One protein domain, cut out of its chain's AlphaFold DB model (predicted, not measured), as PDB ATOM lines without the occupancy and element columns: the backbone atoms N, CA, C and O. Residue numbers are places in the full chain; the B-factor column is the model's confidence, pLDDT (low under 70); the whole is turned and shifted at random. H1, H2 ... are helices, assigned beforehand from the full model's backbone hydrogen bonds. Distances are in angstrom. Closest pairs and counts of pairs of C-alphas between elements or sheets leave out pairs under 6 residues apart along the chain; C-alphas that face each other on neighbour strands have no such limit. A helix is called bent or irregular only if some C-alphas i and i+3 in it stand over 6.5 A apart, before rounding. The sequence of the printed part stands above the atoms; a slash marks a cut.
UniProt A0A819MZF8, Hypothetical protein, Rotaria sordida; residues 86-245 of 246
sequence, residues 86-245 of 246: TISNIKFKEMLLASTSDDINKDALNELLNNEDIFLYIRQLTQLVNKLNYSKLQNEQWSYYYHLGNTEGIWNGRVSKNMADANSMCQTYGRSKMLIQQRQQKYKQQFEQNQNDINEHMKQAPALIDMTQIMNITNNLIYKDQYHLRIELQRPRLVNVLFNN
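Overview. This is residues 86 to 245 of the 246 residues of the protein "Hypothetical protein" of Rotaria sordida (UniProt A0A819MZF8). Two long helices, H3 and H5, lie side by side and run opposite ways as the core of an elongated body; H6 and then H7 cover another side of H3. The helical hairpin of H1 and H2 sits near the beginning of H3, and the short H4 near its other end. The printed part has 160 residues with seven named helices, H1 to H7 in chain order, and no named strand: the class is all helix. The whole is loose, with a radius of gyration of the C-alphas of 20.0 A and spans of 58 by 32 by 26 A.

Along the chain. H3, residues 116 to 152, measures 53.8 A, from C-alpha 116 at (218.778, 149.672, 188.078) to C-alpha 152 at (244.662, 193.404, 205.820). H5, residues 177 to 203, measures 39.3 A. H6 is residues 211 to 225, 20.6 A, and H7 residues 227 to 243, 23.3 A, ending at C-alpha 243 (236.205, 187.647, 218.920). H1 is residues 89 to 98, H2 residues 103 to 112, H4 residues 161 to 166. H7 is irregular, with C-alphas 233 and 236 7.3 A apart, and has a kink of 60 degrees near residue 234.

Arrangement. H3, the hub, touches H5 at a shallow tilt of 24 degrees, opposite ways; their closest C-alphas, Ser 135 and Tyr 187, are 5.4 A apart. With residues 122 to 130 alone H3 touches H6, at a steep tilt of 55 degrees, closest at C-alphas 126 and 218, 5.7 A. H7 touches H3 with residues 230 to 234 alone, closest at C-alphas 233 and 141, 6.3 A. H6 touches H1 with residues 217 to 221 alone, about perpendicular at 84 degrees, closest at C-alphas 221 and 96, 6.5 A. H1 and H2 form a hairpin, closest at C-alphas 97 and 106, 6.0 A. H4 and H7 only just touch, with 3 pairs of C-alphas within 8 A, closest at C-alphas 166 and 236, 6.0 A. H5 and H7 are apart. Every O i to N i+4 pair is within hydrogen-bond range in H1 to H6; in H7, 9 of 13 are.

Size, cuts and confidence. The two C-alphas farthest apart, those of Glu 111 and Gly 157, are 58.4 A apart. The printed part has no cut and no long link. Residues 171 to 174 and 236 to 245 have pLDDT under 70.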
ATOM      1  N   THR A  86     231.577 155.008 193.932       96.62
ATOM      2  CA  THR A  86     232.343 153.891 194.519       96.62
ATOM      3  C   THR A  86     231.648 153.236 195.710       96.62
ATOM      4  O   THR A  86     231.997 152.122 196.096       96.62
ATOM      5  N   ILE A  87     230.644 153.901 196.289       96.62
ATOM      6  CA  ILE A  87     229.856 153.354 197.395       96.62
ATOM      7  C   ILE A  87     228.996 152.186 196.896       96.62
ATOM      8  O   ILE A  87     228.401 152.246 195.819       96.62
ATOM      9  N   SER A  88     228.867 151.136 197.714       97.94
ATOM     10  CA  SER A  88     228.009 149.990 197.404       97.94
ATOM     11  C   SER A  88     226.546 150.399 197.175       97.94
ATOM     12  O   SER A  88     226.050 151.377 197.738       97.94
ATOM     13  N   ASN A  89     225.823 149.637 196.350       97.56
ATOM     14  CA  ASN A  89     224.418 149.930 196.032       97.56
ATOM     15  C   ASN A  89     223.538 149.980 197.283       97.56
ATOM     16  O   ASN A  89     222.784 150.933 197.459       97.56
ATOM     17  N   ILE A  90     223.717 149.011 198.184       97.25
ATOM     18  CA  ILE A  90     222.995 148.935 199.458       97.25
ATOM     19  C   ILE A  90     223.232 150.208 200.270       97.25
ATOM     20  O   ILE A  90     222.281 150.884 200.657       97.25
ATOM     21  N   LYS A  91     224.499 150.597 200.456       97.81
ATOM     22  CA  LYS A  91     224.829 151.749 201.292       97.81
ATOM     23  C   LYS A  91     224.335 153.062 200.693       97.81
ATOM     24  O   LYS A  91     223.798 153.901 201.411       97.81
ATOM     25  N   PHE A  92     224.486 153.242 199.382       98.00
ATOM     26  CA  PHE A  92     223.994 154.442 198.708       98.00
ATOM     27  C   PHE A  92     222.464 154.558 198.804       98.00
ATOM     28  O   PHE A  92     221.946 155.630 199.120       98.00
ATOM     29  N   LYS A  93     221.748 153.440 198.621       97.50
ATOM     30  CA  LYS A  93     220.291 153.366 198.783       97.50
ATOM     31  C   LYS A  93     219.856 153.743 200.204       97.50
ATOM     32  O   LYS A  93     218.979 154.587 200.362       97.50
ATOM     33  N   GLU A  94     220.506 153.189 201.228       96.69
ATOM     34  CA  GLU A  94     220.252 153.544 202.633       96.69
ATOM     35  C   GLU A  94     220.425 155.045 202.892       96.69
ATOM     36  O   GLU A  94     219.591 155.657 203.558       96.69
ATOM     37  N   MET A  95     221.488 155.653 202.355       96.69
ATOM     38  CA  MET A  95     221.748 157.084 202.537       96.69
ATOM     39  C   MET A  95     220.646 157.951 201.912       96.69
ATOM     40  O   MET A  95     220.212 158.923 202.541       96.69
ATOM     41  N   LEU A  96     220.173 157.604 200.708       95.69
ATOM     42  CA  LEU A  96     219.063 158.301 200.044       95.69
ATOM     43  C   LEU A  96     217.768 158.191 200.855       95.69
ATOM     44  O   LEU A  96     217.125 159.204 201.141       95.69
ATOM     45  N   LEU A  97     217.422 156.980 201.298       95.81
ATOM     46  CA  LEU A  97     216.218 156.737 202.097       95.81
ATOM     47  C   LEU A  97     216.275 157.455 203.454       95.81
ATOM     48  O   LEU A  97     215.278 158.028 203.881       95.81
ATOM     49  N   ALA A  98     217.439 157.498 204.108       94.94
ATOM     50  CA  ALA A  98     217.646 158.240 205.358       94.94
ATOM     51  C   ALA A  98     217.626 159.774 205.180       94.94
ATOM     52  O   ALA A  98     217.551 160.531 206.155       94.94
ATOM     53  N   SER A  99     217.723 160.254 203.940       94.12
ATOM     54  CA  SER A  99     217.652 161.680 203.596       94.12
ATOM     55  C   SER A  99     216.245 162.132 203.203       94.12
ATOM     56  O   SER A  99     216.025 163.329 203.013       94.12
ATOM     57  N   THR A 100     215.297 161.195 203.148       92.44
ATOM     58  CA  THR A 100     213.871 161.441 202.921       92.44
ATOM     59  C   THR A 100     213.163 161.542 204.273       92.44
ATOM     60  O   THR A 100     213.355 160.688 205.134       92.44
ATOM     61  N   SER A 101     212.396 162.611 204.494       83.62
ATOM     62  CA  SER A 101     211.749 162.891 205.790       83.62
ATOM     63  C   SER A 101     210.313 162.380 205.904       83.62
ATOM     64  O   SER A 101     209.758 162.411 206.994       83.62
ATOM     65  N   ASP A 102     209.717 161.954 204.795       85.38
ATOM     66  CA  ASP A 102     208.329 161.504 204.716       85.38
ATOM     67  C   ASP A 102     208.299 160.007 204.388       85.38
ATOM     68  O   ASP A 102     208.853 159.584 203.370       85.38
ATOM     69  N   ASP A 103     207.676 159.221 205.268       80.06
ATOM     70  CA  ASP A 103     207.615 157.763 205.167       80.06
ATOM     71  C   ASP A 103     206.848 157.298 203.917       80.06
ATOM     72  O   ASP A 103     207.286 156.355 203.260       80.06
ATOM     73  N   ILE A 104     205.788 158.005 203.504       73.75
ATOM     74  CA  ILE A 104     205.024 157.663 202.285       73.75
ATOM     75  C   ILE A 104     205.917 157.819 201.049       73.75
ATOM     76  O   ILE A 104     205.950 156.975 200.153       73.75
ATOM     77  N   ASN A 105     206.701 158.894 201.026       83.94
ATOM     78  CA  ASN A 105     207.659 159.157 199.960       83.94
ATOM     79  C   ASN A 105     208.850 158.190 199.982       83.94
ATOM     80  O   ASN A 105     209.469 157.946 198.945       83.94
ATOM     81  N   LYS A 106     209.179 157.635 201.149       91.94
ATOM     82  CA  LYS A 106     210.288 156.698 201.320       91.94
ATOM     83  C   LYS A 106     209.993 155.341 200.689       91.94
ATOM     84  O   LYS A 106     210.890 154.793 200.051       91.94
ATOM     85  N   ASP A 107     208.768 154.832 200.810       92.31
ATOM     86  CA  ASP A 107     208.364 153.570 200.178       92.31
ATOM     87  C   ASP A 107     208.339 153.695 198.651       92.31
ATOM     88  O   ASP A 107     208.977 152.900 197.957       92.31
ATOM     89  N   ALA A 108     207.726 154.761 198.127       91.69
ATOM     90  CA  ALA A 108     207.721 155.048 196.692       91.69
ATOM     91  C   ALA A 108     209.147 155.207 196.129       91.69
ATOM     92  O   ALA A 108     209.483 154.649 195.082       91.69
ATOM     93  N   LEU A 109     210.026 155.916 196.848       94.25
ATOM     94  CA  LEU A 109     211.437 156.026 196.482       94.25
ATOM     95  C   LEU A 109     212.145 154.666 196.537       94.25
ATOM     96  O   LEU A 109     212.952 154.355 195.667       94.25
ATOM     97  N   ASN A 110     211.868 153.844 197.548       95.94
ATOM     98  CA  ASN A 110     212.476 152.525 197.692       95.94
ATOM     99  C   ASN A 110     212.123 151.597 196.521       95.94
ATOM    100  O   ASN A 110     213.012 150.891 196.029       95.94
ATOM    101  N   GLU A 111     210.867 151.631 196.070       94.62
ATOM    102  CA  GLU A 111     210.395 150.930 194.873       94.62
ATOM    103  C   GLU A 111     211.060 151.467 193.604       94.62
ATOM    104  O   GLU A 111     211.605 150.688 192.820       94.62
ATOM    105  N   LEU A 112     211.104 152.792 193.438       94.94
ATOM    106  CA  LEU A 112     211.758 153.448 192.305       94.94
ATOM    107  C   LEU A 112     213.239 153.042 192.188       94.94
ATOM    108  O   LEU A 112     213.728 152.737 191.100       94.94
ATOM    109  N   LEU A 113     213.942 152.980 193.320       96.25
ATOM    110  CA  LEU A 113     215.352 152.592 193.410       96.25
ATOM    111  C   LEU A 113     215.599 151.086 193.199       96.25
ATOM    112  O   LEU A 113     216.757 150.669 193.220       96.25
ATOM    113  N   ASN A 114     214.561 150.257 193.028       96.19
ATOM    114  CA  ASN A 114     214.730 148.865 192.585       96.19
ATOM    115  C   ASN A 114     214.973 148.763 191.073       96.19
ATOM    116  O   ASN A 114     215.460 147.735 190.606       96.19
ATOM    117  N   ASN A 115     214.658 149.811 190.309       97.19
ATOM    118  CA  ASN A 115     215.027 149.897 188.905       97.19
ATOM    119  C   ASN A 115     216.501 150.322 188.783       97.19
ATOM    120  O   ASN A 115     216.883 151.401 189.238       97.19
ATOM    121  N   GLU A 116     217.327 149.471 188.171       97.06
ATOM    122  CA  GLU A 116     218.778 149.672 188.078       97.06
ATOM    123  C   GLU A 116     219.163 150.933 187.291       97.06
ATOM    124  O   GLU A 116     220.028 151.691 187.739       97.06
ATOM    125  N   ASP A 117     218.484 151.213 186.176       96.88
ATOM    126  CA  ASP A 117     218.758 152.388 185.342       96.88
ATOM    127  C   ASP A 117     218.441 153.681 186.099       96.88
ATOM    128  O   ASP A 117     219.232 154.628 186.104       96.88
ATOM    129  N   ILE A 118     217.303 153.709 186.801       96.88
ATOM    130  CA  ILE A 118     216.901 154.857 187.623       96.88
ATOM    131  C   ILE A 118     217.859 155.034 188.804       96.88
ATOM    132  O   ILE A 118     218.273 156.154 189.118       96.88
ATOM    133  N   PHE A 119     218.258 153.937 189.441       97.56
ATOM    134  CA  PHE A 119     219.220 153.963 190.532       97.56
ATOM    135  C   PHE A 119     220.572 154.540 190.083       97.56
ATOM    136  O   PHE A 119     221.117 155.438 190.738       97.56
ATOM    137  N   LEU A 120     221.096 154.075 188.945       97.75
ATOM    138  CA  LEU A 120     222.337 154.583 188.363       97.75
ATOM    139  C   LEU A 120     222.212 156.061 187.979       97.75
ATOM    140  O   LEU A 120     223.109 156.854 188.283       97.75
ATOM    141  N   TYR A 121     221.082 156.445 187.385       97.94
ATOM    142  CA  TYR A 121     220.776 157.827 187.031       97.94
ATOM    143  C   TYR A 121     220.812 158.759 188.255       97.94
ATOM    144  O   TYR A 121     221.506 159.782 188.236       97.94
ATOM    145  N   ILE A 122     220.122 158.394 189.345       97.88
ATOM    146  CA  ILE A 122     220.083 159.173 190.597       97.88
ATOM    147  C   ILE A 122     221.473 159.238 191.239       97.88
ATOM    148  O   ILE A 122     221.867 160.280 191.777       97.88
ATOM    149  N   ARG A 123     222.254 158.156 191.163       98.31
ATOM    150  CA  ARG A 123     223.634 158.131 191.663       98.31
ATOM    151  C   ARG A 123     224.533 159.113 190.918       98.31
ATOM    152  O   ARG A 123     225.265 159.871 191.557       98.31
ATOM    153  N   GLN A 124     224.471 159.124 189.590       98.25
ATOM    154  CA  GLN A 124     225.246 160.052 188.763       98.25
ATOM    155  C   GLN A 124     224.859 161.506 189.049       98.25
ATOM    156  O   GLN A 124     225.739 162.336 189.289       98.25
ATOM    157  N   LEU A 125     223.556 161.789 189.134       98.19
ATOM    158  CA  LEU A 125     223.049 163.105 189.517       98.19
ATOM    159  C   LEU A 125     223.574 163.526 190.894       98.19
ATOM    160  O   LEU A 125     224.098 164.628 191.053       98.19
ATOM    161  N   THR A 126     223.509 162.629 191.877       98.31
ATOM    162  CA  THR A 126     224.004 162.887 193.235       98.31
ATOM    163  C   THR A 126     225.495 163.214 193.232       98.31
ATOM    164  O   THR A 126     225.914 164.173 193.881       98.31
ATOM    165  N   GLN A 127     226.301 162.510 192.434       98.12
ATOM    166  CA  GLN A 127     227.723 162.821 192.296       98.12
ATOM    167  C   GLN A 127     227.976 164.192 191.645       98.12
ATOM    168  O   GLN A 127     228.889 164.909 192.063       98.12
ATOM    169  N   LEU A 128     227.180 164.587 190.650       98.06
ATOM    170  CA  LEU A 128     227.288 165.911 190.027       98.06
ATOM    171  C   LEU A 128     226.922 167.031 191.010       98.06
ATOM    172  O   LEU A 128     227.676 167.995 191.155       98.06
ATOM    173  N   VAL A 129     225.820 166.878 191.748       97.88
ATOM    174  CA  VAL A 129     225.391 167.853 192.767       97.88
ATOM    175  C   VAL A 129     226.416 167.946 193.903       97.88
ATOM    176  O   VAL A 129     226.675 169.034 194.428       97.88
ATOM    177  N   ASN A 130     227.066 166.834 194.255       97.19
ATOM    178  CA  ASN A 130     228.129 166.802 195.258       97.19
ATOM    179  C   ASN A 130     229.340 167.642 194.815       97.19
ATOM    180  O   ASN A 130     229.814 168.509 195.557       97.19
ATOM    181  N   LYS A 131     229.780 167.458 193.561       96.31
ATOM    182  CA  LYS A 131     230.854 168.252 192.938       96.31
ATOM    183  C   LYS A 131     230.488 169.732 192.825       96.31
ATOM    184  O   LYS A 131     231.319 170.578 193.149       96.31
ATOM    185  N   LEU A 132     229.255 170.057 192.422       97.00
ATOM    186  CA  LEU A 132     228.767 171.439 192.352       97.00
ATOM    187  C   LEU A 132     228.870 172.131 193.719       97.00
ATOM    188  O   LEU A 132     229.451 173.217 193.824       97.00
ATOM    189  N   ASN A 133     228.356 171.487 194.772       95.62
ATOM    190  CA  ASN A 133     228.413 172.016 196.136       95.62
ATOM    191  C   ASN A 133     229.858 172.192 196.625       95.62
ATOM    192  O   ASN A 133     230.189 173.229 197.202       95.62
ATOM    193  N   TYR A 134     230.743 171.238 196.323       94.94
ATOM    194  CA  TYR A 134     232.165 171.354 196.645       94.94
ATOM    195  C   TYR A 134     232.820 172.563 195.956       94.94
ATOM    196  O   TYR A 134     233.479 173.373 196.615       94.94
ATOM    197  N   SER A 135     232.613 172.728 194.644       94.44
ATOM    198  CA  SER A 135     233.141 173.874 193.888       94.44
ATOM    199  C   SER A 135     232.630 175.205 194.442       94.44
ATOM    200  O   SER A 135     233.406 176.159 194.543       94.44
ATOM    201  N   LYS A 136     231.359 175.263 194.865       94.12
ATOM    202  CA  LYS A 136     230.781 176.442 195.522       94.12
ATOM    203  C   LYS A 136     231.502 176.774 196.832       94.12
ATOM    204  O   LYS A 136     231.953 177.907 196.997       94.12
ATOM    205  N   LEU A 137     231.670 175.794 197.725       92.38
ATOM    206  CA  LEU A 137     232.360 175.985 199.009       92.38
ATOM    207  C   LEU A 137     233.816 176.427 198.827       92.38
ATOM    208  O   LEU A 137     234.296 177.320 199.526       92.38
ATOM    209  N   GLN A 138     234.514 175.845 197.852       92.50
ATOM    210  CA  GLN A 138     235.867 176.266 197.505       92.50
ATOM    211  C   GLN A 138     235.890 177.713 197.007       92.50
ATOM    212  O   GLN A 138     236.673 178.520 197.508       92.50
ATOM    213  N   ASN A 139     235.022 178.078 196.061       92.69
ATOM    214  CA  ASN A 139     234.960 179.446 195.549       92.69
ATOM    215  C   ASN A 139     234.681 180.470 196.665       92.69
ATOM    216  O   ASN A 139     235.309 181.531 196.718       92.69
ATOM    217  N   GLU A 140     233.786 180.132 197.589       91.56
ATOM    218  CA  GLU A 140     233.511 180.918 198.789       91.56
ATOM    219  C   GLU A 140     234.759 181.092 199.673       91.56
ATOM    220  O   GLU A 140     235.061 182.212 200.098       91.56
ATOM    221  N   GLN A 141     235.511 180.021 199.934       90.62
ATOM    222  CA  GLN A 141     236.744 180.079 200.724       90.62
ATOM    223  C   GLN A 141     237.810 180.963 200.056       90.62
ATOM    224  O   GLN A 141     238.428 181.810 200.701       90.62
ATOM    225  N   TRP A 142     238.012 180.819 198.746       91.19
ATOM    226  CA  TRP A 142     238.989 181.634 198.020       91.19
ATOM    227  C   TRP A 142     238.574 183.101 197.932       91.19
ATOM    228  O   TRP A 142     239.429 183.982 198.005       91.19
ATOM    229  N   SER A 143     237.272 183.373 197.857       92.38
ATOM    230  CA  SER A 143     236.738 184.736 197.926       92.38
ATOM    231  C   SER A 143     236.945 185.371 199.297       92.38
ATOM    232  O   SER A 143     237.284 186.551 199.374       92.38
ATOM    233  N   TYR A 144     236.839 184.582 200.366       91.25
ATOM    234  CA  TYR A 144     237.195 185.028 201.709       91.25
ATOM    235  C   TYR A 144     238.672 185.436 201.800       91.25
ATOM    236  O   TYR A 144     238.968 186.560 202.195       91.25
ATOM    237  N   TYR A 145     239.598 184.579 201.354       89.50
ATOM    238  CA  TYR A 145     241.023 184.927 201.353       89.50
ATOM    239  C   TYR A 145     241.345 186.121 200.454       89.50
ATOM    240  O   TYR A 145     242.241 186.900 200.773       89.50
ATOM    241  N   TYR A 146     240.614 186.288 199.348       92.44
ATOM    242  CA  TYR A 146     240.769 187.463 198.501       92.44
ATOM    243  C   TYR A 146     240.392 188.748 199.246       92.44
ATOM    244  O   TYR A 146     241.115 189.742 199.182       92.44
ATOM    245  N   HIS A 147     239.263 188.725 199.958       91.81
ATOM    246  CA  HIS A 147     238.813 189.857 200.760       91.81
ATOM    247  C   HIS A 147     239.804 190.167 201.884       91.81
ATOM    248  O   HIS A 147     240.258 191.303 201.970       91.81
ATOM    249  N   LEU A 148     240.228 189.144 202.630       88.06
ATOM    250  CA  LEU A 148     241.217 189.257 203.703       88.06
ATOM    251  C   LEU A 148     242.533 189.882 203.219       88.06
ATOM    252  O   LEU A 148     243.085 190.768 203.862       88.06
ATOM    253  N   GLY A 149     243.027 189.462 202.051       89.81
ATOM    254  CA  GLY A 149     244.222 190.049 201.450       89.81
ATOM    255  C   GLY A 149     244.066 191.534 201.111       89.81
ATOM    256  O   GLY A 149     245.021 192.293 201.265       89.81
ATOM    257  N   ASN A 150     242.876 191.965 200.677       90.19
ATOM    258  CA  ASN A 150     242.607 193.378 200.396       90.19
ATOM    259  C   ASN A 150     242.456 194.208 201.672       90.19
ATOM    260  O   ASN A 150     242.952 195.328 201.697       90.19
ATOM    261  N   THR A 151     241.765 193.692 202.693       89.88
ATOM    262  CA  THR A 151     241.489 194.442 203.928       89.88
ATOM    263  C   THR A 151     242.726 194.563 204.809       89.88
ATOM    264  O   THR A 151     242.991 195.631 205.343       89.88
ATOM    265  N   GLU A 152     243.517 193.494 204.902       86.81
ATOM    266  CA  GLU A 152     244.662 193.404 205.820       86.81
ATOM    267  C   GLU A 152     246.003 193.688 205.129       86.81
ATOM    268  O   GLU A 152     247.053 193.702 205.767       86.81
ATOM    269  N   GLY A 153     246.008 193.852 203.800       87.50
ATOM    270  CA  GLY A 153     247.226 194.104 203.025       87.50
ATOM    271  C   GLY A 153     248.230 192.942 203.019       87.50
ATOM    272  O   GLY A 153     249.399 193.138 202.697       87.50
ATOM    273  N   ILE A 154     247.801 191.720 203.346       84.12
ATOM    274  CA  ILE A 154     248.678 190.553 203.583       84.12
ATOM    275  C   ILE A 154     249.130 189.820 202.308       84.12
ATOM    276  O   ILE A 154     249.501 188.642 202.340       84.12
ATOM    277  N   TRP A 155     249.114 190.493 201.158       85.94
ATOM    278  CA  TRP A 155     249.589 189.908 199.907       85.94
ATOM    279  C   TRP A 155     251.086 189.603 199.989       85.94
ATOM    280  O   TRP A 155     251.895 190.515 200.107       85.94
ATOM    281  N   ASN A 156     251.467 188.327 199.873       73.94
ATOM    282  CA  ASN A 156     252.872 187.883 199.847       73.94
ATOM    283  C   ASN A 156     253.715 188.269 201.087       73.94
ATOM    284  O   ASN A 156     254.940 188.176 201.038       73.94
ATOM    285  N   GLY A 157     253.087 188.700 202.186       76.12
ATOM    286  CA  GLY A 157     253.757 189.086 203.430       76.12
ATOM    287  C   GLY A 157     253.735 187.979 204.481       76.12
ATOM    288  O   GLY A 157     252.999 187.001 204.355       76.12
ATOM    289  N   ARG A 158     254.521 188.127 205.550       80.25
ATOM    290  CA  ARG A 158     254.351 187.289 206.747       80.25
ATOM    291  C   ARG A 158     253.051 187.684 207.441       80.25
ATOM    292  O   ARG A 158     252.766 188.869 207.579       80.25
ATOM    293  N   VAL A 159     252.289 186.699 207.893       83.62
ATOM    294  CA  VAL A 159     251.122 186.918 208.753       83.62
ATOM    295  C   VAL A 159     251.519 186.630 210.195       83.62
ATOM    296  O   VAL A 159     252.385 185.793 210.450       83.62
ATOM    297  N   SER A 160     250.919 187.332 211.156       85.81
ATOM    298  CA  SER A 160     251.137 186.987 212.561       85.81
ATOM    299  C   SER A 160     250.588 185.585 212.842       85.81
ATOM    300  O   SER A 160     249.660 185.127 212.173       85.81
ATOM    301  N   LYS A 161     251.137 184.902 213.853       84.50
ATOM    302  CA  LYS A 161     250.642 183.586 214.276       84.50
ATOM    303  C   LYS A 161     249.139 183.619 214.568       84.50
ATOM    304  O   LYS A 161     248.401 182.816 214.019       84.50
ATOM    305  N   ASN A 162     248.685 184.606 215.339       84.88
ATOM    306  CA  ASN A 162     247.271 184.759 215.684       84.88
ATOM    307  C   ASN A 162     246.396 184.947 214.439       84.88
ATOM    308  O   ASN A 162     245.333 184.345 214.343       84.88
ATOM    309  N   MET A 163     246.857 185.743 213.468       84.19
ATOM    310  CA  MET A 163     246.149 185.946 212.206       84.19
ATOM    311  C   MET A 163     246.079 184.656 211.390       84.19
ATOM    312  O   MET A 163     245.032 184.321 210.838       84.19
ATOM    313  N   ALA A 164     247.186 183.920 211.318       84.44
ATOM    314  CA  ALA A 164     247.242 182.647 210.623       84.44
ATOM    315  C   ALA A 164     246.307 181.617 211.267       84.44
ATOM    316  O   ALA A 164     245.500 181.012 210.566       84.44
ATOM    317  N   ASP A 165     246.354 181.483 212.592       82.38
ATOM    318  CA  ASP A 165     245.546 180.532 213.350       82.38
ATOM    319  C   ASP A 165     244.046 180.888 213.250       82.38
ATOM    320  O   ASP A 165     243.227 180.026 212.919       82.38
ATOM    321  N   ALA A 166     243.681 182.169 213.408       82.12
ATOM    322  CA  ALA A 166     242.295 182.644 213.297       82.12
ATOM    323  C   ALA A 166     241.692 182.428 211.901       82.12
ATOM    324  O   ALA A 166     240.490 182.201 211.767       82.12
ATOM    325  N   ASN A 167     242.529 182.464 210.860       80.31
ATOM    326  CA  ASN A 167     242.096 182.337 209.470       80.31
ATOM    327  C   ASN A 167     242.426 180.976 208.842       80.31
ATOM    328  O   ASN A 167     242.232 180.809 207.638       80.31
ATOM    329  N   SER A 168     242.940 180.023 209.629       78.56
ATOM    330  CA  SER A 168     243.415 178.712 209.155       78.56
ATOM    331  C   SER A 168     244.384 178.823 207.959       78.56
ATOM    332  O   SER A 168     244.297 178.090 206.971       78.56
ATOM    333  N   MET A 169     245.304 179.786 208.032       77.31
ATOM    334  CA  MET A 169     246.346 180.041 207.039       77.31
ATOM    335  C   MET A 169     247.701 179.488 207.497       77.31
ATOM    336  O   MET A 169     247.937 179.235 208.672       77.31
ATOM    337  N   CYS A 170     248.632 179.340 206.553       74.25
ATOM    338  CA  CYS A 170     250.023 179.064 206.894       74.25
ATOM    339  C   CYS A 170     250.655 180.301 207.554       74.25
ATOM    340  O   CYS A 170     250.516 181.411 207.041       74.25
ATOM    341  N   GLN A 171     251.381 180.099 208.657       67.75
ATOM    342  CA  GLN A 171     252.058 181.165 209.407       67.75
ATOM    343  C   GLN A 171     253.196 181.825 208.612       67.75
ATOM    344  O   GLN A 171     253.513 182.992 208.825       67.75
ATOM    345  N   THR A 172     253.821 181.092 207.687       60.75
ATOM    346  CA  THR A 172     255.070 181.538 207.064       60.75
ATOM    347  C   THR A 172     254.846 182.630 206.019       60.75
ATOM    348  O   THR A 172     255.623 183.580 205.974       60.75
ATOM    349  N   TYR A 173     253.789 182.530 205.204       63.41
ATOM    350  CA  TYR A 173     253.498 183.490 204.135       63.41
ATOM    351  C   TYR A 173     251.997 183.568 203.836       63.41
ATOM    352  O   TYR A 173     251.316 182.546 203.699       63.41
ATOM    353  N   GLY A 174     251.501 184.791 203.657       68.44
ATOM    354  CA  GLY A 174     250.222 185.065 203.022       68.44
ATOM    355  C   GLY A 174     250.201 184.515 201.594       68.44
ATOM    356  O   GLY A 174     251.227 184.419 200.916       68.44
ATOM    357  N   ARG A 175     249.018 184.122 201.121       80.81
ATOM    358  CA  ARG A 175     248.865 183.593 199.761       80.81
ATOM    359  C   ARG A 175     248.988 184.729 198.745       80.81
ATOM    360  O   ARG A 175     248.474 185.824 198.966       80.81
ATOM    361  N   SER A 176     249.632 184.464 197.608       89.50
ATOM    362  CA  SER A 176     249.744 185.470 196.554       89.50
ATOM    363  C   SER A 176     248.386 185.795 195.942       89.50
ATOM    364  O   SER A 176     247.550 184.907 195.731       89.50
ATOM    365  N   LYS A 177     248.172 187.075 195.618       92.31
ATOM    366  CA  LYS A 177     246.942 187.543 194.964       92.31
ATOM    367  C   LYS A 177     246.668 186.773 193.672       92.31
ATOM    368  O   LYS A 177     245.554 186.308 193.457       92.31
ATOM    369  N   MET A 178     247.713 186.576 192.866       92.38
ATOM    370  CA  MET A 178     247.649 185.819 191.616       92.38
ATOM    371  C   MET A 178     247.174 184.376 191.841       92.38
ATOM    372  O   MET A 178     246.287 183.913 191.129       92.38
ATOM    373  N   LEU A 179     247.707 183.674 192.850       90.25
ATOM    374  CA  LEU A 179     247.289 182.303 193.158       90.25
ATOM    375  C   LEU A 179     245.824 182.247 193.600       90.25
ATOM    376  O   LEU A 179     245.092 181.359 193.167       90.25
ATOM    377  N   ILE A 180     245.383 183.186 194.441       91.19
ATOM    378  CA  ILE A 180     243.983 183.250 194.881       91.19
ATOM    379  C   ILE A 180     243.054 183.486 193.684       91.19
ATOM    380  O   ILE A 180     242.091 182.739 193.514       91.19
ATOM    381  N   GLN A 181     243.373 184.448 192.816       94.62
ATOM    382  CA  GLN A 181     242.581 184.737 191.614       94.62
ATOM    383  C   GLN A 181     242.527 183.539 190.659       94.62
ATOM    384  O   GLN A 181     241.450 183.176 190.185       94.62
ATOM    385  N   GLN A 182     243.660 182.864 190.433       95.44
ATOM    386  CA  GLN A 182     243.712 181.646 189.622       95.44
ATOM    387  C   GLN A 182     242.800 180.550 190.198       95.44
ATOM    388  O   GLN A 182     242.095 179.863 189.455       95.44
ATOM    389  N   ARG A 183     242.783 180.383 191.528       93.50
ATOM    390  CA  ARG A 183     241.910 179.409 192.202       93.50
ATOM    391  C   ARG A 183     240.434 179.790 192.092       93.50
ATOM    392  O   ARG A 183     239.634 178.911 191.780       93.50
ATOM    393  N   GLN A 184     240.079 181.061 192.279       94.19
ATOM    394  CA  GLN A 184     238.705 181.544 192.078       94.19
ATOM    395  C   GLN A 184     238.228 181.271 190.650       94.19
ATOM    396  O   GLN A 184     237.158 180.697 190.463       94.19
ATOM    397  N   GLN A 185     239.041 181.605 189.643       96.12
ATOM    398  CA  GLN A 185     238.694 181.349 188.247       96.12
ATOM    399  C   GLN A 185     238.491 179.854 187.980       96.12
ATOM    400  O   GLN A 185     237.485 179.478 187.380       96.12
ATOM    401  N   LYS A 186     239.397 179.000 188.478       96.06
ATOM    402  CA  LYS A 186     239.272 177.542 188.353       96.06
ATOM    403  C   LYS A 186     237.945 177.038 188.930       96.06
ATOM    404  O   LYS A 186     237.235 176.295 188.258       96.06
ATOM    405  N   TYR A 187     237.609 177.409 190.166       95.00
ATOM    406  CA  TYR A 187     236.393 176.904 190.812       95.00
ATOM    407  C   TYR A 187     235.116 177.512 190.241       95.00
ATOM    408  O   TYR A 187     234.104 176.820 190.190       95.00
ATOM    409  N   LYS A 188     235.168 178.752 189.746       94.62
ATOM    410  CA  LYS A 188     234.067 179.352 188.989       94.62
ATOM    411  C   LYS A 188     233.776 178.564 187.709       94.62
ATOM    412  O   LYS A 188     232.633 178.187 187.487       94.62
ATOM    413  N   GLN A 189     234.805 178.239 186.925       96.00
ATOM    414  CA  GLN A 189     234.652 177.414 185.719       96.00
ATOM    415  C   GLN A 189     234.115 176.015 186.047       96.00
ATOM    416  O   GLN A 189     233.220 175.525 185.370       96.00
ATOM    417  N   GLN A 190     234.622 175.379 187.110       95.81
ATOM    418  CA  GLN A 190     234.104 174.081 187.556       95.81
ATOM    419  C   GLN A 190     232.644 174.157 188.010       95.81
ATOM    420  O   GLN A 190     231.880 173.241 187.735       95.81
ATOM    421  N   PHE A 191     232.250 175.234 188.692       95.31
ATOM    422  CA  PHE A 191     230.864 175.456 189.089       95.31
ATOM    423  C   PHE A 191     229.951 175.569 187.862       95.31
ATOM    424  O   PHE A 191     228.949 174.865 187.790       95.31
ATOM    425  N   GLU A 192     230.324 176.396 186.884       96.69
ATOM    426  CA  GLU A 192     229.573 176.564 185.633       96.69
ATOM    427  C   GLU A 192     229.473 175.243 184.855       96.69
ATOM    428  O   GLU A 192     228.383 174.870 184.423       96.69
ATOM    429  N   GLN A 193     230.574 174.493 184.746       97.38
ATOM    430  CA  GLN A 193     230.580 173.184 184.091       97.38
ATOM    431  C   GLN A 193     229.666 172.185 184.807       97.38
ATOM    432  O   GLN A 193     228.788 171.613 184.173       97.38
ATOM    433  N   ASN A 194     229.817 172.015 186.125       96.75
ATOM    434  CA  ASN A 194     228.988 171.087 186.898       96.75
ATOM    435  C   ASN A 194     227.500 171.467 186.827       96.75
ATOM    436  O   ASN A 194     226.643 170.592 186.789       96.75
ATOM    437  N   GLN A 195     227.180 172.765 186.803       97.75
ATOM    438  CA  GLN A 195     225.802 173.234 186.662       97.75
ATOM    439  C   GLN A 195     225.224 172.871 185.290       97.75
ATOM    440  O   GLN A 195     224.080 172.423 185.210       97.75
ATOM    441  N   ASN A 196     226.009 173.038 184.225       97.94
ATOM    442  CA  ASN A 196     225.613 172.622 182.883       97.94
ATOM    443  C   ASN A 196     225.433 171.102 182.806       97.94
ATOM    444  O   ASN A 196     224.412 170.650 182.296       97.94
ATOM    445  N   ASP A 197     226.358 170.327 183.375       98.06
ATOM    446  CA  ASP A 197     226.279 168.864 183.404       98.06
ATOM    447  C   ASP A 197     225.028 168.385 184.153       98.06
ATOM    448  O   ASP A 197     224.338 167.488 183.678       98.06
ATOM    449  N   ILE A 198     224.677 169.018 185.282       97.81
ATOM    450  CA  ILE A 198     223.416 168.746 185.994       97.81
ATOM    451  C   ILE A 198     222.225 169.048 185.091       97.81
ATOM    452  O   ILE A 198     221.340 168.210 184.960       97.81
ATOM    453  N   ASN A 199     222.196 170.217 184.448       97.25
ATOM    454  CA  ASN A 199     221.080 170.604 183.589       97.25
ATOM    455  C   ASN A 199     220.906 169.633 182.408       97.25
ATOM    456  O   ASN A 199     219.778 169.270 182.085       97.25
ATOM    457  N   GLU A 200     221.996 169.193 181.774       97.56
ATOM    458  CA  GLU A 200     221.944 168.185 180.709       97.56
ATOM    459  C   GLU A 200     221.504 166.814 181.236       97.56
ATOM    460  O   GLU A 200     220.648 166.173 180.627       97.56
ATOM    461  N   HIS A 201     222.005 166.391 182.399       96.50
ATOM    462  CA  HIS A 201     221.592 165.138 183.040       96.50
ATOM    463  C   HIS A 201     220.098 165.149 183.390       96.50
ATOM    464  O   HIS A 201     219.390 164.169 183.164       96.50
ATOM    465  N   MET A 202     219.574 166.282 183.867       95.75
ATOM    466  CA  MET A 202     218.148 166.467 184.164       95.75
ATOM    467  C   MET A 202     217.258 166.385 182.914       95.75
ATOM    468  O   MET A 202     216.129 165.915 183.009       95.75
ATOM    469  N   LYS A 203     217.748 166.779 181.730       95.94
ATOM    470  CA  LYS A 203     216.994 166.621 180.467       95.94
ATOM    471  C   LYS A 203     216.819 165.160 180.054       95.94
ATOM    472  O   LYS A 203     215.921 164.857 179.276       95.94
ATOM    473  N   GLN A 204     217.677 164.273 180.551       95.12
ATOM    474  CA  GLN A 204     217.637 162.833 180.284       95.12
ATOM    475  C   GLN A 204     216.801 162.068 181.322       95.12
ATOM    476  O   GLN A 204     216.794 160.839 181.309       95.12
ATOM    477  N   ALA A 205     216.117 162.774 182.230       94.00
ATOM    478  CA  ALA A 205     215.316 162.158 183.275       94.00
ATOM    479  C   ALA A 205     214.216 161.254 182.684       94.00
ATOM    480  O   ALA A 205     213.420 161.712 181.856       94.00
ATOM    481  N   PRO A 206     214.121 159.986 183.122       92.88
ATOM    482  CA  PRO A 206     212.968 159.145 182.831       92.88
ATOM    483  C   PRO A 206     211.668 159.817 183.291       92.88
ATOM    484  O   PRO A 206     211.610 160.379 184.383       92.88
ATOM    485  N   ALA A 207     210.600 159.699 182.497       92.31
ATOM    486  CA  ALA A 207     209.308 160.345 182.767       92.31
ATOM    487  C   ALA A 207     208.666 159.947 184.113       92.31
ATOM    488  O   ALA A 207     207.798 160.650 184.617       92.31
ATOM    489  N   LEU A 208     209.092 158.818 184.682       91.31
ATOM    490  CA  LEU A 208     208.632 158.291 185.966       91.31
ATOM    491  C   LEU A 208     209.254 159.012 187.178       91.31
ATOM    492  O   LEU A 208     208.828 158.764 188.302       91.31
ATOM    493  N   ILE A 209     210.269 159.860 186.977       92.31
ATOM    494  CA  ILE A 209     210.993 160.524 188.065       92.31
ATOM    495  C   ILE A 209     210.454 161.939 188.291       92.31
ATOM    496  O   ILE A 209     210.553 162.800 187.416       92.31
ATOM    497  N   ASP A 210     209.993 162.223 189.513       93.75
ATOM    498  CA  ASP A 210     209.830 163.601 189.979       93.75
ATOM    499  C   ASP A 210     211.204 164.206 190.304       93.75
ATOM    500  O   ASP A 210     211.786 164.015 191.378       93.75
ATOM    501  N   MET A 211     211.734 164.968 189.350       94.25
ATOM    502  CA  MET A 211     213.045 165.601 189.480       94.25
ATOM    503  C   MET A 211     213.126 166.623 190.613       94.25
ATOM    504  O   MET A 211     214.209 166.815 191.170       94.25
ATOM    505  N   THR A 212     212.017 167.261 190.986       94.12
ATOM    506  CA  THR A 212     212.005 168.215 192.103       94.12
ATOM    507  C   THR A 212     212.223 167.470 193.412       94.12
ATOM    508  O   THR A 212     213.068 167.859 194.225       94.12
ATOM    509  N   GLN A 213     211.512 166.358 193.589       93.50
ATOM    510  CA  GLN A 213     211.647 165.501 194.760       93.50
ATOM    511  C   GLN A 213     213.056 164.908 194.867       93.50
ATOM    512  O   GLN A 213     213.691 165.028 195.921       93.50
ATOM    513  N   ILE A 214     213.580 164.333 193.778       95.38
ATOM    514  CA  ILE A 214     214.934 163.758 193.759       95.38
ATOM    515  C   ILE A 214     215.988 164.817 194.084       95.38
ATOM    516  O   ILE A 214     216.847 164.577 194.933       95.38
ATOM    517  N   MET A 215     215.907 166.009 193.488       95.81
ATOM    518  CA  MET A 215     216.855 167.085 193.787       95.81
ATOM    519  C   MET A 215     216.809 167.510 195.257       95.81
ATOM    520  O   MET A 215     217.861 167.758 195.848       95.81
ATOM    521  N   ASN A 216     215.629 167.558 195.877       95.19
ATOM    522  CA  ASN A 216     215.506 167.865 197.302       95.19
ATOM    523  C   ASN A 216     216.172 166.794 198.179       95.19
ATOM    524  O   ASN A 216     216.952 167.132 199.072       95.19
ATOM    525  N   ILE A 217     215.933 165.512 197.894       95.69
ATOM    526  CA  ILE A 217     216.547 164.393 198.626       95.69
ATOM    527  C   ILE A 217     218.070 164.411 198.460       95.69
ATOM    528  O   ILE A 217     218.802 164.357 199.450       95.69
ATOM    529  N   THR A 218     218.555 164.544 197.223       96.50
ATOM    530  CA  THR A 218     219.982 164.622 196.898       96.50
ATOM    531  C   THR A 218     220.649 165.806 197.601       96.50
ATOM    532  O   THR A 218     221.712 165.646 198.204       96.50
ATOM    533  N   ASN A 219     220.021 166.985 197.596       95.69
ATOM    534  CA  ASN A 219     220.543 168.154 198.304       95.69
ATOM    535  C   ASN A 219     220.600 167.931 199.819       95.69
ATOM    536  O   ASN A 219     221.608 168.274 200.435       95.69
ATOM    537  N   ASN A 220     219.571 167.329 200.419       95.12
ATOM    538  CA  ASN A 220     219.558 167.009 201.849       95.12
ATOM    539  C   ASN A 220     220.661 166.012 202.224       95.12
ATOM    540  O   ASN A 220     221.354 166.207 203.227       95.12
ATOM    541  N   LEU A 221     220.847 164.975 201.405       96.56
ATOM    542  CA  LEU A 221     221.902 163.978 201.566       96.56
ATOM    543  C   LEU A 221     223.282 164.636 201.540       96.56
ATOM    544  O   LEU A 221     224.045 164.512 202.499       96.56
ATOM    545  N   ILE A 222     223.573 165.404 200.489       96.81
ATOM    546  CA  ILE A 222     224.867 166.078 200.316       96.81
ATOM    547  C   ILE A 222     225.074 167.127 201.406       96.81
ATOM    548  O   ILE A 222     226.190 167.319 201.887       96.81
ATOM    549  N   TYR A 223     224.007 167.804 201.836       93.94
ATOM    550  CA  TYR A 223     224.095 168.784 202.906       93.94
ATOM    551  C   TYR A 223     224.552 168.162 204.223       93.94
ATOM    552  O   TYR A 223     225.371 168.773 204.913       93.94
ATOM    553  N   LYS A 224     224.042 166.976 204.561       93.81
ATOM    554  CA  LYS A 224     224.467 166.225 205.746       93.81
ATOM    555  C   LYS A 224     225.889 165.684 205.575       93.81
ATOM    556  O   LYS A 224     226.711 165.874 206.465       93.81
ATOM    557  N   ASP A 225     226.185 165.079 204.427       93.06
ATOM    558  CA  ASP A 225     227.485 164.461 204.134       93.06
ATOM    559  C   ASP A 225     228.637 165.477 204.171       93.06
ATOM    560  O   ASP A 225     229.647 165.281 204.846       93.06
ATOM    561  N   GLN A 226     228.443 166.642 203.550       93.25
ATOM    562  CA  GLN A 226     229.449 167.704 203.508       93.25
ATOM    563  C   GLN A 226     229.511 168.559 204.784       93.25
ATOM    564  O   GLN A 226     230.175 169.598 204.781       93.25
ATOM    565  N   TYR A 227     228.847 168.179 205.880       91.81
ATOM    566  CA  TYR A 227     228.843 168.975 207.112       91.81
ATOM    567  C   TYR A 227     230.263 169.281 207.611       91.81
ATOM    568  O   TYR A 227     230.619 170.447 207.789       91.81
ATOM    569  N   HIS A 228     231.107 168.256 207.754       86.94
ATOM    570  CA  HIS A 228     232.484 168.433 208.222       86.94
ATOM    571  C   HIS A 228     233.328 169.265 207.260       86.94
ATOM    572  O   HIS A 228     234.081 170.131 207.699       86.94
ATOM    573  N   LEU A 229     233.152 169.064 205.953       88.94
ATOM    574  CA  LEU A 229     233.817 169.874 204.938       88.94
ATOM    575  C   LEU A 229     233.441 171.357 205.071       88.94
ATOM    576  O   LEU A 229     234.311 172.220 204.981       88.94
ATOM    577  N   ARG A 230     232.161 171.673 205.298       89.69
ATOM    578  CA  ARG A 230     231.727 173.063 205.506       89.69
ATOM    579  C   ARG A 230     232.350 173.663 206.750       89.69
ATOM    580  O   ARG A 230     232.865 174.770 206.661       89.69
ATOM    581  N   ILE A 231     232.341 172.938 207.867       85.56
ATOM    582  CA  ILE A 231     232.985 173.398 209.101       85.56
ATOM    583  C   ILE A 231     234.468 173.675 208.853       85.56
ATOM    584  O   ILE A 231     234.940 174.750 209.208       85.56
ATOM    585  N   GLU A 232     235.177 172.777 208.172       82.81
ATOM    586  CA  GLU A 232     236.602 172.947 207.884       82.81
ATOM    587  C   GLU A 232     236.873 174.162 206.979       82.81
ATOM    588  O   GLU A 232     237.754 174.975 207.259       82.81
ATOM    589  N   LEU A 233     236.081 174.351 205.917       84.50
ATOM    590  CA  LEU A 233     236.269 175.460 204.973       84.50
ATOM    591  C   LEU A 233     235.760 176.812 205.501       84.50
ATOM    592  O   LEU A 233     236.244 177.858 205.061       84.50
ATOM    593  N   GLN A 234     234.787 176.807 206.416       83.00
ATOM    594  CA  GLN A 234     234.161 178.008 206.982       83.00
ATOM    595  C   GLN A 234     234.682 178.370 208.377       83.00
ATOM    596  O   GLN A 234     234.405 179.484 208.829       83.00
ATOM    597  N   ARG A 235     235.471 177.505 209.033       74.75
ATOM    598  CA  ARG A 235     236.140 177.777 210.320       74.75
ATOM    599  C   ARG A 235     236.747 179.190 210.393       74.75
ATOM    600  O   ARG A 235     236.456 179.863 211.382       74.75
ATOM    601  N   PRO A 236     237.462 179.703 209.366       66.00
ATOM    602  CA  PRO A 236     238.036 181.056 209.397       66.00
ATOM    603  C   PRO A 236     237.019 182.176 209.664       66.00
ATOM    604  O   PRO A 236     237.342 183.197 210.262       66.00
ATOM    605  N   ARG A 237     235.765 181.994 209.232       68.88
ATOM    606  CA  ARG A 237     234.702 183.002 209.362       68.88
ATOM    607  C   ARG A 237     234.075 182.998 210.751       68.88
ATOM    608  O   ARG A 237     233.713 184.051 211.260       68.88
ATOM    609  N   LEU A 238     233.935 181.817 211.352       62.88
ATOM    610  CA  LEU A 238     233.265 181.651 212.644       62.88
ATOM    611  C   LEU A 238     234.105 182.213 213.795       62.88
ATOM    612  O   LEU A 238     233.556 182.778 214.738       62.88
ATOM    613  N   VAL A 239     235.431 182.113 213.692       59.56
ATOM    614  CA  VAL A 239     236.356 182.631 214.707       59.56
ATOM    615  C   VAL A 239     236.269 184.161 214.804       59.56
ATOM    616  O   VAL A 239     236.120 184.692 215.901       59.56
ATOM    617  N   ASN A 240     236.245 184.873 213.673       55.62
ATOM    618  CA  ASN A 240     236.176 186.341 213.661       55.62
ATOM    619  C   ASN A 240     234.864 186.904 214.240       55.62
ATOM    620  O   ASN A 240     234.867 187.980 214.832       55.62
ATOM    621  N   VAL A 241     233.745 186.177 214.129       59.69
ATOM    622  CA  VAL A 241     232.465 186.598 214.733       59.69
ATOM    623  C   VAL A 241     232.495 186.476 216.260       59.69
ATOM    624  O   VAL A 241     231.899 187.298 216.951       59.69
ATOM    625  N   LEU A 242     233.192 185.478 216.808       54.25
ATOM    626  CA  LEU A 242     233.248 185.263 218.256       54.25
ATOM    627  C   LEU A 242     234.179 186.252 218.971       54.25
ATOM    628  O   LEU A 242     233.898 186.618 220.106       54.25
ATOM    629  N   PHE A 243     235.250 186.709 218.316       54.38
ATOM    630  CA  PHE A 243     236.205 187.647 218.920       54.38
ATOM    631  C   PHE A 243     235.795 189.123 218.820       54.38
ATOM    632  O   PHE A 243     236.232 189.908 219.649       54.38
ATOM    633  N   ASN A 244     234.932 189.502 217.872       51.78
ATOM    634  CA  ASN A 244     234.459 190.888 217.731       51.78
ATOM    635  C   ASN A 244     233.258 191.240 218.633       51.78
ATOM    636  O   ASN A 244     232.793 192.376 218.607       51.78
ATOM    637  N   ASN A 245     232.730 190.275 219.392       49.88
ATOM    638  CA  ASN A 245     231.577 190.449 220.286       49.88
ATOM    639  C   ASN A 245     231.948 190.362 221.782       49.88
ATOM    640  O   ASN A 245     231.060 190.215 222.624       49.88
TER     641      ASN A 245